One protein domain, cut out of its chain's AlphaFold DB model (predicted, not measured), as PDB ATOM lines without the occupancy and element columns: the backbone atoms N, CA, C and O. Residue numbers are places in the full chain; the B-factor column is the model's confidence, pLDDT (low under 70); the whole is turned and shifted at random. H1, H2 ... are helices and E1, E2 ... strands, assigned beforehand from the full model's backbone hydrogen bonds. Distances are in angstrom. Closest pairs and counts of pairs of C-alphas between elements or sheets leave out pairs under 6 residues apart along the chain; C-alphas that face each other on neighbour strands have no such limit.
ATOM      1  N   ALA A 215      25.578 -30.061   0.179       96.31
ATOM      2  CA  ALA A 215      24.526 -30.956  -0.307       96.31
ATOM      3  C   ALA A 215      25.089 -32.054  -1.224       96.31
ATOM      4  O   ALA A 215      24.661 -33.200  -1.119       96.31
ATOM      5  N   GLN A 216      26.106 -31.738  -2.038       96.81
ATOM      6  CA  GLN A 216      26.811 -32.732  -2.856       96.81
ATOM      7  C   GLN A 216      27.464 -33.839  -2.016       96.81
ATOM      8  O   GLN A 216      27.336 -35.010  -2.353       96.81
ATOM      9  N   GLY A 217      28.141 -33.486  -0.918       97.19
ATOM     10  CA  GLY A 217      28.734 -34.472  -0.010       97.19
ATOM     11  C   GLY A 217      27.665 -35.303   0.703       97.19
ATOM     12  O   GLY A 217      27.789 -36.519   0.818       97.19
ATOM     13  N   HIS A 218      26.568 -34.662   1.117       98.12
ATOM     14  CA  HIS A 218      25.448 -35.320   1.793       98.12
ATOM     15  C   HIS A 218      24.570 -36.169   0.863       98.12
ATOM     16  O   HIS A 218      23.755 -36.941   1.363       98.12
ATOM     17  N   ALA A 219      24.776 -36.128  -0.459       98.12
ATOM     18  CA  ALA A 219      24.111 -37.037  -1.394       98.12
ATOM     19  C   ALA A 219      24.331 -38.516  -1.026       98.12
ATOM     20  O   ALA A 219      23.453 -39.350  -1.245       98.12
ATOM     21  N   ARG A 220      25.469 -38.841  -0.395       98.44
ATOM     22  CA  ARG A 220      25.759 -40.186   0.127       98.44
ATOM     23  C   ARG A 220      24.785 -40.648   1.210       98.44
ATOM     24  O   ARG A 220      24.526 -41.840   1.317       98.44
ATOM     25  N   LEU A 221      24.220 -39.717   1.982       98.69
ATOM     26  CA  LEU A 221      23.187 -40.031   2.965       98.69
ATOM     27  C   LEU A 221      21.882 -40.406   2.265       98.69
ATOM     28  O   LEU A 221      21.293 -41.438   2.570       98.69
ATOM     29  N   THR A 222      21.468 -39.614   1.269       98.69
ATOM     30  CA  THR A 222      20.309 -39.948   0.434       98.69
ATOM     31  C   THR A 222      20.499 -41.318  -0.232       98.69
ATOM     32  O   THR A 222      19.572 -42.122  -0.225       98.69
ATOM     33  N   ALA A 223      21.699 -41.617  -0.743       98.62
ATOM     34  CA  ALA A 223      22.023 -42.914  -1.342       98.62
ATOM     35  C   ALA A 223      21.940 -44.073  -0.334       98.62
ATOM     36  O   ALA A 223      21.379 -45.117  -0.655       98.62
ATOM     37  N   PHE A 224      22.437 -43.886   0.894       98.69
ATOM     38  CA  PHE A 224      22.296 -44.875   1.965       98.69
ATOM     39  C   PHE A 224      20.825 -45.158   2.290       98.69
ATOM     40  O   PHE A 224      20.420 -46.319   2.343       98.69
ATOM     41  N   ALA A 225      20.006 -44.113   2.439       98.69
ATOM     42  CA  ALA A 225      18.574 -44.282   2.669       98.69
ATOM     43  C   ALA A 225      17.868 -44.971   1.492       98.69
ATOM     44  O   ALA A 225      17.035 -45.844   1.717       98.69
ATOM     45  N   ALA A 226      18.219 -44.615   0.251       98.44
ATOM     46  CA  ALA A 226      17.690 -45.257  -0.949       98.44
ATOM     47  C   ALA A 226      17.981 -46.762  -0.963       98.44
ATOM     48  O   ALA A 226      17.085 -47.559  -1.227       98.44
ATOM     49  N   HIS A 227      19.218 -47.143  -0.634       98.12
ATOM     50  CA  HIS A 227      19.645 -48.536  -0.587       98.12
ATOM     51  C   HIS A 227      18.884 -49.334   0.479       98.12
ATOM     52  O   HIS A 227      18.301 -50.369   0.168       98.12
ATOM     53  N   ARG A 228      18.834 -48.821   1.716       97.62
ATOM     54  CA  ARG A 228      18.164 -49.481   2.852       97.62
ATOM     55  C   ARG A 228      16.660 -49.639   2.664       97.62
ATOM     56  O   ARG A 228      16.089 -50.625   3.111       97.62
ATOM     57  N   LEU A 229      16.020 -48.658   2.033       97.88
ATOM     58  CA  LEU A 229      14.569 -48.635   1.836       97.88
ATOM     59  C   LEU A 229      14.133 -49.205   0.482       97.88
ATOM     60  O   LEU A 229      12.936 -49.227   0.207       97.88
ATOM     61  N   HIS A 230      15.079 -49.626  -0.365       97.44
ATOM     62  CA  HIS A 230      14.828 -50.002  -1.758       97.44
ATOM     63  C   HIS A 230      14.017 -48.932  -2.524       97.44
ATOM     64  O   HIS A 230      13.112 -49.242  -3.298       97.44
ATOM     65  N   ASP A 231      14.336 -47.655  -2.290       97.94
ATOM     66  CA  ASP A 231      13.586 -46.503  -2.800       97.94
ATOM     67  C   ASP A 231      14.272 -45.899  -4.036       97.94
ATOM     68  O   ASP A 231      15.271 -45.174  -3.953       97.94
ATOM     69  N   GLU A 232      13.702 -46.191  -5.205       96.94
ATOM     70  CA  GLU A 232      14.189 -45.718  -6.502       96.94
ATOM     71  C   GLU A 232      14.145 -44.187  -6.639       96.94
ATOM     72  O   GLU A 232      15.037 -43.589  -7.245       96.94
ATOM     73  N   ALA A 233      13.149 -43.523  -6.046       97.31
ATOM     74  CA  ALA A 233      13.037 -42.071  -6.119       97.31
ATOM     75  C   ALA A 233      14.152 -41.398  -5.306       97.31
ATOM     76  O   ALA A 233      14.764 -40.432  -5.770       97.31
ATOM     77  N   LEU A 234      14.477 -41.934  -4.123       97.94
ATOM     78  CA  LEU A 234      15.639 -41.484  -3.353       97.94
ATOM     79  C   LEU A 234      16.948 -41.760  -4.097       97.94
ATOM     80  O   LEU A 234      17.841 -40.912  -4.082       97.94
ATOM     81  N   ARG A 235      17.059 -42.893  -4.799       98.06
ATOM     82  CA  ARG A 235      18.244 -43.230  -5.602       98.06
ATOM     83  C   ARG A 235      18.504 -42.187  -6.691       98.06
ATOM     84  O   ARG A 235      19.616 -41.669  -6.810       98.06
ATOM     85  N   GLN A 236      17.464 -41.819  -7.440       97.81
ATOM     86  CA  GLN A 236      17.533 -40.768  -8.460       97.81
ATOM     87  C   GLN A 236      17.833 -39.399  -7.842       97.81
ATOM     88  O   GLN A 236      18.664 -38.646  -8.359       97.81
ATOM     89  N   ARG A 237      17.218 -39.094  -6.693       97.88
ATOM     90  CA  ARG A 237      17.466 -37.855  -5.950       97.88
ATOM     91  C   ARG A 237      18.925 -37.735  -5.507       97.88
ATOM     92  O   ARG A 237      19.507 -36.672  -5.689       97.88
ATOM     93  N   ALA A 238      19.534 -38.808  -4.998       98.25
ATOM     94  CA  ALA A 238      20.940 -38.814  -4.588       98.25
ATOM     95  C   ALA A 238      21.867 -38.413  -5.747       98.25
ATOM     96  O   ALA A 238      22.713 -37.530  -5.603       98.25
ATOM     97  N   TRP A 239      21.673 -39.003  -6.929       98.06
ATOM     98  CA  TRP A 239      22.456 -38.641  -8.112       98.06
ATOM     99  C   TRP A 239      22.207 -37.203  -8.578       98.06
ATOM    100  O   TRP A 239      23.154 -36.515  -8.972       98.06
ATOM    101  N   ALA A 240      20.961 -36.727  -8.515       97.06
ATOM    102  CA  ALA A 240      20.626 -35.343  -8.836       97.06
ATOM    103  C   ALA A 240      21.304 -34.351  -7.868       97.06
ATOM    104  O   ALA A 240      21.901 -33.369  -8.313       97.06
ATOM    105  N   GLU A 241      21.280 -34.632  -6.561       96.81
ATOM    106  CA  GLU A 241      21.975 -33.861  -5.522       96.81
ATOM    107  C   GLU A 241      23.488 -33.808  -5.782       96.81
ATOM    108  O   GLU A 241      24.093 -32.732  -5.746       96.81
ATOM    109  N   PHE A 242      24.093 -34.957  -6.104       96.94
ATOM    110  CA  PHE A 242      25.521 -35.059  -6.387       96.94
ATOM    111  C   PHE A 242      25.930 -34.249  -7.628       96.94
ATOM    112  O   PHE A 242      26.887 -33.472  -7.577       96.94
ATOM    113  N   ARG A 243      25.181 -34.367  -8.733       94.94
ATOM    114  CA  ARG A 243      25.456 -33.644  -9.990       94.94
ATOM    115  C   ARG A 243      25.210 -32.145  -9.894       94.94
ATOM    116  O   ARG A 243      25.911 -31.378 -10.542       94.94
ATOM    117  N   ALA A 244      24.244 -31.718  -9.082       95.06
ATOM    118  CA  ALA A 244      23.981 -30.297  -8.869       95.06
ATOM    119  C   ALA A 244      25.154 -29.577  -8.181       95.06
ATOM    120  O   ALA A 244      25.257 -28.355  -8.270       95.06
ATOM    121  N   GLY A 245      26.007 -30.312  -7.454       93.62
ATOM    122  CA  GLY A 245      27.245 -29.799  -6.865       93.62
ATOM    123  C   GLY A 245      27.086 -28.662  -5.857       93.62
ATOM    124  O   GLY A 245      28.043 -27.943  -5.570       93.62
ATOM    125  N   ARG A 246      25.883 -28.483  -5.297       94.31
ATOM    126  CA  ARG A 246      25.597 -27.417  -4.329       94.31
ATOM    127  C   ARG A 246      26.434 -27.606  -3.064       94.31
ATOM    128  O   ARG A 246      26.406 -28.668  -2.439       94.31
ATOM    129  N   GLY A 247      27.159 -26.558  -2.676       91.75
ATOM    130  CA  GLY A 247      28.082 -26.603  -1.538       91.75
ATOM    131  C   GLY A 247      29.289 -27.524  -1.756       91.75
ATOM    132  O   GLY A 247      29.910 -27.931  -0.784       91.75
ATOM    133  N   GLY A 248      29.603 -27.887  -3.002       93.00
ATOM    134  CA  GLY A 248      30.747 -28.717  -3.366       93.00
ATOM    135  C   GLY A 248      31.346 -28.269  -4.698       93.00
ATOM    136  O   GLY A 248      31.513 -27.074  -4.936       93.00
ATOM    137  N   ILE A 249      31.657 -29.228  -5.566       91.81
ATOM    138  CA  ILE A 249      32.219 -29.014  -6.901       91.81
ATOM    139  C   ILE A 249      31.099 -29.133  -7.944       91.81
ATOM    140  O   ILE A 249      30.741 -30.239  -8.352       91.81
ATOM    141  N   ALA A 250      30.535 -27.999  -8.372       86.94
ATOM    142  CA  ALA A 250      29.494 -27.961  -9.410       86.94
ATOM    143  C   ALA A 250      30.043 -28.224 -10.817       86.94
ATOM    144  O   ALA A 250      29.464 -28.992 -11.580       86.94
ATOM    145  N   ALA A 251      31.186 -27.625 -11.143       84.56
ATOM    146  CA  ALA A 251      31.874 -27.815 -12.410       84.56
ATOM    147  C   ALA A 251      33.362 -28.057 -12.118       84.56
ATOM    148  O   ALA A 251      34.101 -27.091 -11.932       84.56
ATOM    149  N   PRO A 252      33.815 -29.322 -12.003       75.19
ATOM    150  CA  PRO A 252      35.221 -29.598 -11.739       75.19
ATOM    151  C   PRO A 252      36.072 -29.109 -12.911       75.19
ATOM    152  O   PRO A 252      35.863 -29.536 -14.052       75.19
ATOM    153  N   GLY A 253      37.054 -28.250 -12.627       78.81
ATOM    154  CA  GLY A 253      38.140 -27.982 -13.560       78.81
ATOM    155  C   GLY A 253      38.829 -29.300 -13.914       78.81
ATOM    156  O   GLY A 253      39.204 -30.069 -13.033       78.81
ATOM    157  N   ARG A 254      38.940 -29.608 -15.211       81.75
ATOM    158  CA  ARG A 254      39.525 -30.875 -15.699       81.75
ATOM    159  C   ARG A 254      40.995 -30.755 -16.089       81.75
ATOM    160  O   ARG A 254      41.558 -31.692 -16.645       81.75
ATOM    161  N   ARG A 255      41.580 -29.578 -15.897       88.50
ATOM    162  CA  ARG A 255      42.938 -29.253 -16.315       88.50
ATOM    163  C   ARG A 255      43.622 -28.511 -15.185       88.50
ATOM    164  O   ARG A 255      42.984 -27.694 -14.524       88.50
ATOM    165  N   THR A 256      44.894 -28.814 -14.998       94.12
ATOM    166  CA  THR A 256      45.809 -27.936 -14.283       94.12
ATOM    167  C   THR A 256      46.381 -26.919 -15.264       94.12
ATOM    168  O   THR A 256      46.283 -27.092 -16.486       94.12
ATOM    169  N   HIS A 257      46.948 -25.846 -14.737       94.31
ATOM    170  CA  HIS A 257      47.758 -24.921 -15.511       94.31
ATOM    171  C   HIS A 257      49.045 -24.594 -14.754       94.31
ATOM    172  O   HIS A 257      49.065 -24.560 -13.523       94.31
ATOM    173  N   THR A 258      50.116 -24.342 -15.504       97.69
ATOM    174  CA  THR A 258      51.405 -23.952 -14.938       97.69
ATOM    175  C   THR A 258      51.453 -22.444 -14.716       97.69
ATOM    176  O   THR A 258      51.218 -21.672 -15.648       97.69
ATOM    177  N   VAL A 259      51.841 -22.013 -13.517       97.75
ATOM    178  CA  VAL A 259      52.181 -20.617 -13.209       97.75
ATOM    179  C   VAL A 259      53.701 -20.502 -13.093       97.75
ATOM    180  O   VAL A 259      54.343 -21.299 -12.411       97.75
ATOM    181  N   LEU A 260      54.294 -19.530 -13.791       98.31
ATOM    182  CA  LEU A 260      55.749 -19.360 -13.913       98.31
ATOM    183  C   LEU A 260      56.246 -18.079 -13.211       98.31
ATOM    184  O   LEU A 260      55.472 -17.126 -13.045       98.31
ATOM    185  N   PRO A 261      57.546 -17.997 -12.856       97.88
ATOM    186  CA  PRO A 261      58.176 -16.737 -12.463       97.88
ATOM    187  C   PRO A 261      57.972 -15.625 -13.515       97.88
ATOM    188  O   PRO A 261      57.939 -15.921 -14.711       97.88
ATOM    189  N   PRO A 262      57.847 -14.345 -13.105       96.94
ATOM    190  CA  PRO A 262      58.014 -13.823 -11.745       96.94
ATOM    191  C   PRO A 262      56.734 -13.828 -10.883       96.94
ATOM    192  O   PRO A 262      56.766 -13.304  -9.774       96.94
ATOM    193  N   HIS A 263      55.612 -14.391 -11.353       97.44
ATOM    194  CA  HIS A 263      54.353 -14.413 -10.581       97.44
ATOM    195  C   HIS A 263      54.438 -15.296  -9.326       97.44
ATOM    196  O   HIS A 263      53.748 -15.049  -8.339       97.44
ATOM    197  N   VAL A 264      55.303 -16.312  -9.367       98.25
ATOM    198  CA  VAL A 264      55.595 -17.266  -8.290       98.25
ATOM    199  C   VAL A 264      57.110 -17.478  -8.174       98.25
ATOM    200  O   VAL A 264      57.856 -17.182  -9.109       98.25
ATOM    201  N   LEU A 265      57.580 -18.006  -7.036       98.19
ATOM    202  CA  LEU A 265      59.013 -18.229  -6.773       98.19
ATOM    203  C   LEU A 265      59.641 -19.285  -7.702       98.19
ATOM    204  O   LEU A 265      60.792 -19.154  -8.107       98.19
ATOM    205  N   ALA A 266      58.886 -20.332  -8.022       98.19
ATOM    206  CA  ALA A 266      59.270 -21.431  -8.902       98.19
ATOM    207  C   ALA A 266      58.019 -21.919  -9.656       98.19
ATOM    208  O   ALA A 266      56.919 -21.654  -9.170       98.19
ATOM    209  N   PRO A 267      58.152 -22.610 -10.804       98.06
ATOM    210  CA  PRO A 267      57.004 -23.170 -11.516       98.06
ATOM    211  C   PRO A 267      56.096 -24.001 -10.598       98.06
ATOM    212  O   PRO A 267      56.584 -24.882  -9.887       98.06
ATOM    213  N   VAL A 268      54.789 -23.734 -10.627       97.75
ATOM    214  CA  VAL A 268      53.769 -24.486  -9.875       97.75
ATOM    215  C   VAL A 268      52.622 -24.910 -10.786       97.75
ATOM    216  O   VAL A 268      52.295 -24.205 -11.736       97.75
ATOM    217  N   GLU A 269      52.010 -26.054 -10.480       97.19
ATOM    218  CA  GLU A 269      50.774 -26.520 -11.115       97.19
ATOM    219  C   GLU A 269      49.580 -26.174 -10.227       97.19
ATOM    220  O   GLU A 269      49.519 -26.599  -9.070       97.19
ATOM    221  N   GLU A 270      48.615 -25.445 -10.777       94.75
ATOM    222  CA  GLU A 270      47.403 -25.041 -10.066       94.75
ATOM    223  C   GLU A 270      46.147 -25.616 -10.730       94.75
ATOM    224  O   GLU A 270      46.083 -25.818 -11.944       94.75
ATOM    225  N   ALA A 271      45.135 -25.910  -9.910       91.94
ATOM    226  CA  ALA A 271      43.820 -26.361 -10.349       91.94
ATOM    227  C   ALA A 271      42.744 -25.439  -9.766       91.94
ATOM    228  O   ALA A 271      42.435 -25.496  -8.572       91.94
ATOM    229  N   ASP A 272      42.164 -24.600 -10.622       87.94
ATOM    230  CA  ASP A 272      41.183 -23.605 -10.201       87.94
ATOM    231  C   ASP A 272      39.877 -24.230  -9.713       87.94
ATOM    232  O   ASP A 272      39.414 -25.267 -10.196       87.94
ATOM    233  N   GLY A 273      39.241 -23.550  -8.760       85.69
ATOM    234  CA  GLY A 273      37.917 -23.929  -8.266       85.69
ATOM    235  C   GLY A 273      37.892 -25.217  -7.437       85.69
ATOM    236  O   GLY A 273      36.808 -25.709  -7.119       85.69
ATOM    237  N   LEU A 274      39.054 -25.760  -7.063       90.19
ATOM    238  CA  LEU A 274      39.173 -26.916  -6.180       90.19
ATOM    239  C   LEU A 274      39.653 -26.512  -4.785       90.19
ATOM    240  O   LEU A 274      40.397 -25.559  -4.585       90.19
ATOM    241  N   SER A 275      39.221 -27.281  -3.791       92.00
ATOM    242  CA  SER A 275      39.754 -27.229  -2.431       92.00
ATOM    243  C   SER A 275      39.778 -28.633  -1.846       92.00
ATOM    244  O   SER A 275      38.987 -29.490  -2.249       92.00
ATOM    245  N   THR A 276      40.634 -28.870  -0.853       95.44
ATOM    246  CA  THR A 276      40.738 -30.177  -0.188       95.44
ATOM    247  C   THR A 276      39.401 -30.630   0.399       95.44
ATOM    248  O   THR A 276      39.043 -31.797   0.271       95.44
ATOM    249  N   ASN A 277      38.617 -29.707   0.973       95.06
ATOM    250  CA  ASN A 277      37.282 -30.014   1.494       95.06
ATOM    251  C   ASN A 277      36.349 -30.506   0.384       95.06
ATOM    252  O   ASN A 277      35.682 -31.527   0.542       95.06
ATOM    253  N   ALA A 278      36.313 -29.777  -0.734       93.38
ATOM    254  CA  ALA A 278      35.422 -30.085  -1.841       93.38
ATOM    255  C   ALA A 278      35.793 -31.425  -2.495       93.38
ATOM    256  O   ALA A 278      34.919 -32.261  -2.698       93.38
ATOM    257  N   VAL A 279      37.085 -31.671  -2.739       95.38
ATOM    258  CA  VAL A 279      37.574 -32.917  -3.350       95.38
ATOM    259  C   VAL A 279      37.366 -34.119  -2.427       95.38
ATOM    260  O   VAL A 279      36.907 -35.160  -2.890       95.38
ATOM    261  N   ALA A 280      37.631 -33.982  -1.122       97.38
ATOM    262  CA  ALA A 280      37.420 -35.067  -0.163       97.38
ATOM    263  C   ALA A 280      35.944 -35.492  -0.098       97.38
ATOM    264  O   ALA A 280      35.636 -36.678  -0.193       97.38
ATOM    265  N   GLN A 281      35.023 -34.529   0.019       97.69
ATOM    266  CA  GLN A 281      33.591 -34.835   0.074       97.69
ATOM    267  C   GLN A 281      33.050 -35.330  -1.269       97.69
ATOM    268  O   GLN A 281      32.230 -36.244  -1.284       97.69
ATOM    269  N   TRP A 282      33.531 -34.781  -2.389       96.56
ATOM    270  CA  TRP A 282      33.176 -35.270  -3.719       96.56
ATOM    271  C   TRP A 282      33.590 -36.733  -3.899       96.56
ATOM    272  O   TRP A 282      32.771 -37.546  -4.316       96.56
ATOM    273  N   GLY A 283      34.827 -37.087  -3.530       96.94
ATOM    274  CA  GLY A 283      35.346 -38.450  -3.654       96.94
ATOM    275  C   GLY A 283      34.581 -39.453  -2.794       96.94
ATOM    276  O   GLY A 283      34.158 -40.492  -3.297       96.94
ATOM    277  N   LEU A 284      34.335 -39.119  -1.522       98.19
ATOM    278  CA  LEU A 284      33.551 -39.978  -0.629       98.19
ATOM    279  C   LEU A 284      32.113 -40.160  -1.126       98.19
ATOM    280  O   LEU A 284      31.601 -41.278  -1.120       98.19
ATOM    281  N   ALA A 285      31.470 -39.087  -1.593       97.88
ATOM    282  CA  ALA A 285      30.128 -39.179  -2.148       97.88
ATOM    283  C   ALA A 285      30.100 -40.007  -3.440       97.88
ATOM    284  O   ALA A 285      29.242 -40.873  -3.568       97.88
ATOM    285  N   ALA A 286      31.056 -39.821  -4.354       97.00
ATOM    286  CA  ALA A 286      31.144 -40.605  -5.584       97.00
ATOM    287  C   ALA A 286      31.274 -42.111  -5.299       97.00
ATOM    288  O   ALA A 286      30.520 -42.905  -5.858       97.00
ATOM    289  N   ILE A 287      32.186 -42.494  -4.395       98.19
ATOM    290  CA  ILE A 287      32.387 -43.894  -3.987       98.19
ATOM    291  C   ILE A 287      31.100 -44.462  -3.376       98.19
ATOM    292  O   ILE A 287      30.641 -45.527  -3.786       98.19
ATOM    293  N   ALA A 288      30.487 -43.738  -2.435       98.12
ATOM    294  CA  ALA A 288      29.275 -44.189  -1.759       98.12
ATOM    295  C   ALA A 288      28.077 -44.314  -2.712       98.12
ATOM    296  O   ALA A 288      27.339 -45.293  -2.635       98.12
ATOM    297  N   LEU A 289      27.880 -43.363  -3.632       98.19
ATOM    298  CA  LEU A 289      26.795 -43.431  -4.614       98.19
ATOM    299  C   LEU A 289      26.970 -44.626  -5.552       98.19
ATOM    300  O   LEU A 289      26.007 -45.348  -5.783       98.19
ATOM    301  N   LEU A 290      28.184 -44.878  -6.048       97.94
ATOM    302  CA  LEU A 290      28.444 -46.047  -6.891       97.94
ATOM    303  C   LEU A 290      28.143 -47.361  -6.155       97.94
ATOM    304  O   LEU A 290      27.556 -48.262  -6.750       97.94
ATOM    305  N   ALA A 291      28.500 -47.453  -4.872       97.56
ATOM    306  CA  ALA A 291      28.264 -48.643  -4.060       97.56
ATOM    307  C   ALA A 291      26.782 -48.851  -3.693       97.56
ATOM    308  O   ALA A 291      26.297 -49.978  -3.712       97.56
ATOM    309  N   LEU A 292      26.060 -47.776  -3.356       97.44
ATOM    310  CA  LEU A 292      24.726 -47.856  -2.740       97.44
ATOM    311  C   LEU A 292      23.583 -47.607  -3.730       97.44
ATOM    312  O   LEU A 292      22.524 -48.221  -3.626       97.44
ATOM    313  N   ALA A 293      23.791 -46.708  -4.694       95.19
ATOM    314  CA  ALA A 293      22.810 -46.330  -5.711       95.19
ATOM    315  C   ALA A 293      23.079 -46.984  -7.082       95.19
ATOM    316  O   ALA A 293      22.279 -46.817  -8.010       95.19
ATOM    317  N   GLY A 294      24.186 -47.724  -7.213       90.94
ATOM    318  CA  GLY A 294      24.645 -48.294  -8.477       90.94
ATOM    319  C   GLY A 294      25.072 -47.223  -9.487       90.94
ATOM    320  O   GLY A 294      24.985 -46.020  -9.208       90.94
ATOM    321  N   PRO A 295      25.537 -47.627 -10.684       82.31
ATOM    322  CA  PRO A 295      25.787 -46.676 -11.755       82.31
ATOM    323  C   PRO A 295      24.494 -45.931 -12.094       82.31
ATOM    324  O   PRO A 295      23.393 -46.486 -12.045       82.31
ATOM    325  N   HIS A 296      24.634 -44.652 -12.426       66.50
ATOM    326  CA  HIS A 296      23.508 -43.886 -12.932       66.50
ATOM    327  C   HIS A 296      23.003 -44.532 -14.237       66.50
ATOM    328  O   HIS A 296      23.847 -44.854 -15.077       66.50
ATOM    329  N   PRO A 297      21.682 -44.710 -14.413       57.12
ATOM    330  CA  PRO A 297      21.116 -45.228 -15.658       57.12
ATOM    331  C   PRO A 297      21.406 -44.340 -16.877       57.12
ATOM    332  O   PRO A 297      21.535 -43.103 -16.714       57.12
TER     333      PRO A 297
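What this domain is: This is residues 215 to 297 of the 297 residues of an uncharacterized protein of Xylophilus sp (UniProt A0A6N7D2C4). A slender arm ending in a small two-strand hairpin, E1 and E2, reaches from one end of a bundle of three helices, H1, H2 and H3, up and down, each running against the one before; the hairpin's tip, residues 261 to 266, sticks out. The printed part has 83 residues, ordered H1, H2, E1, E2, H3, mostly helix, with an antiparallel sheet. It is loose, radius of gyration of the C-alphas 16.5 A, spanning 57 by 20 by 19 A.

Where its parts are: E1 is residues 257 to 259, E2 268 to 270. H3, 276 to 292, measures 24.0 A, ending at (24.726, -47.856, -2.740). H1, 215 to 229, measures 20.4 A, beginning at (24.526, -30.956, -0.307); H2, 232 to 244, 18.4 A.

How they stand to each other: In the hairpin E1 and E2, N 257 and O 270 are within hydrogen-bond range, 2.9 A. H1 and H2, a helical hairpin, touch at a shallow tilt of 12 degrees, closest C-alphas Gln 216 and Phe 242, 4.4 A. H3 touches H1, closest C-alphas Gln 281 and Gly 217, 4.9 A. Every O i to N i+4 pair is within range in H2 and H3, 8 of 11 in H1.

The domain as a whole: The C-alphas farthest apart, Leu 229 and Pro 262, are 57.3 A apart. The printed part has no cut; the link H2 to E1 is long. Residues 296 to 297 have pLDDT under 70.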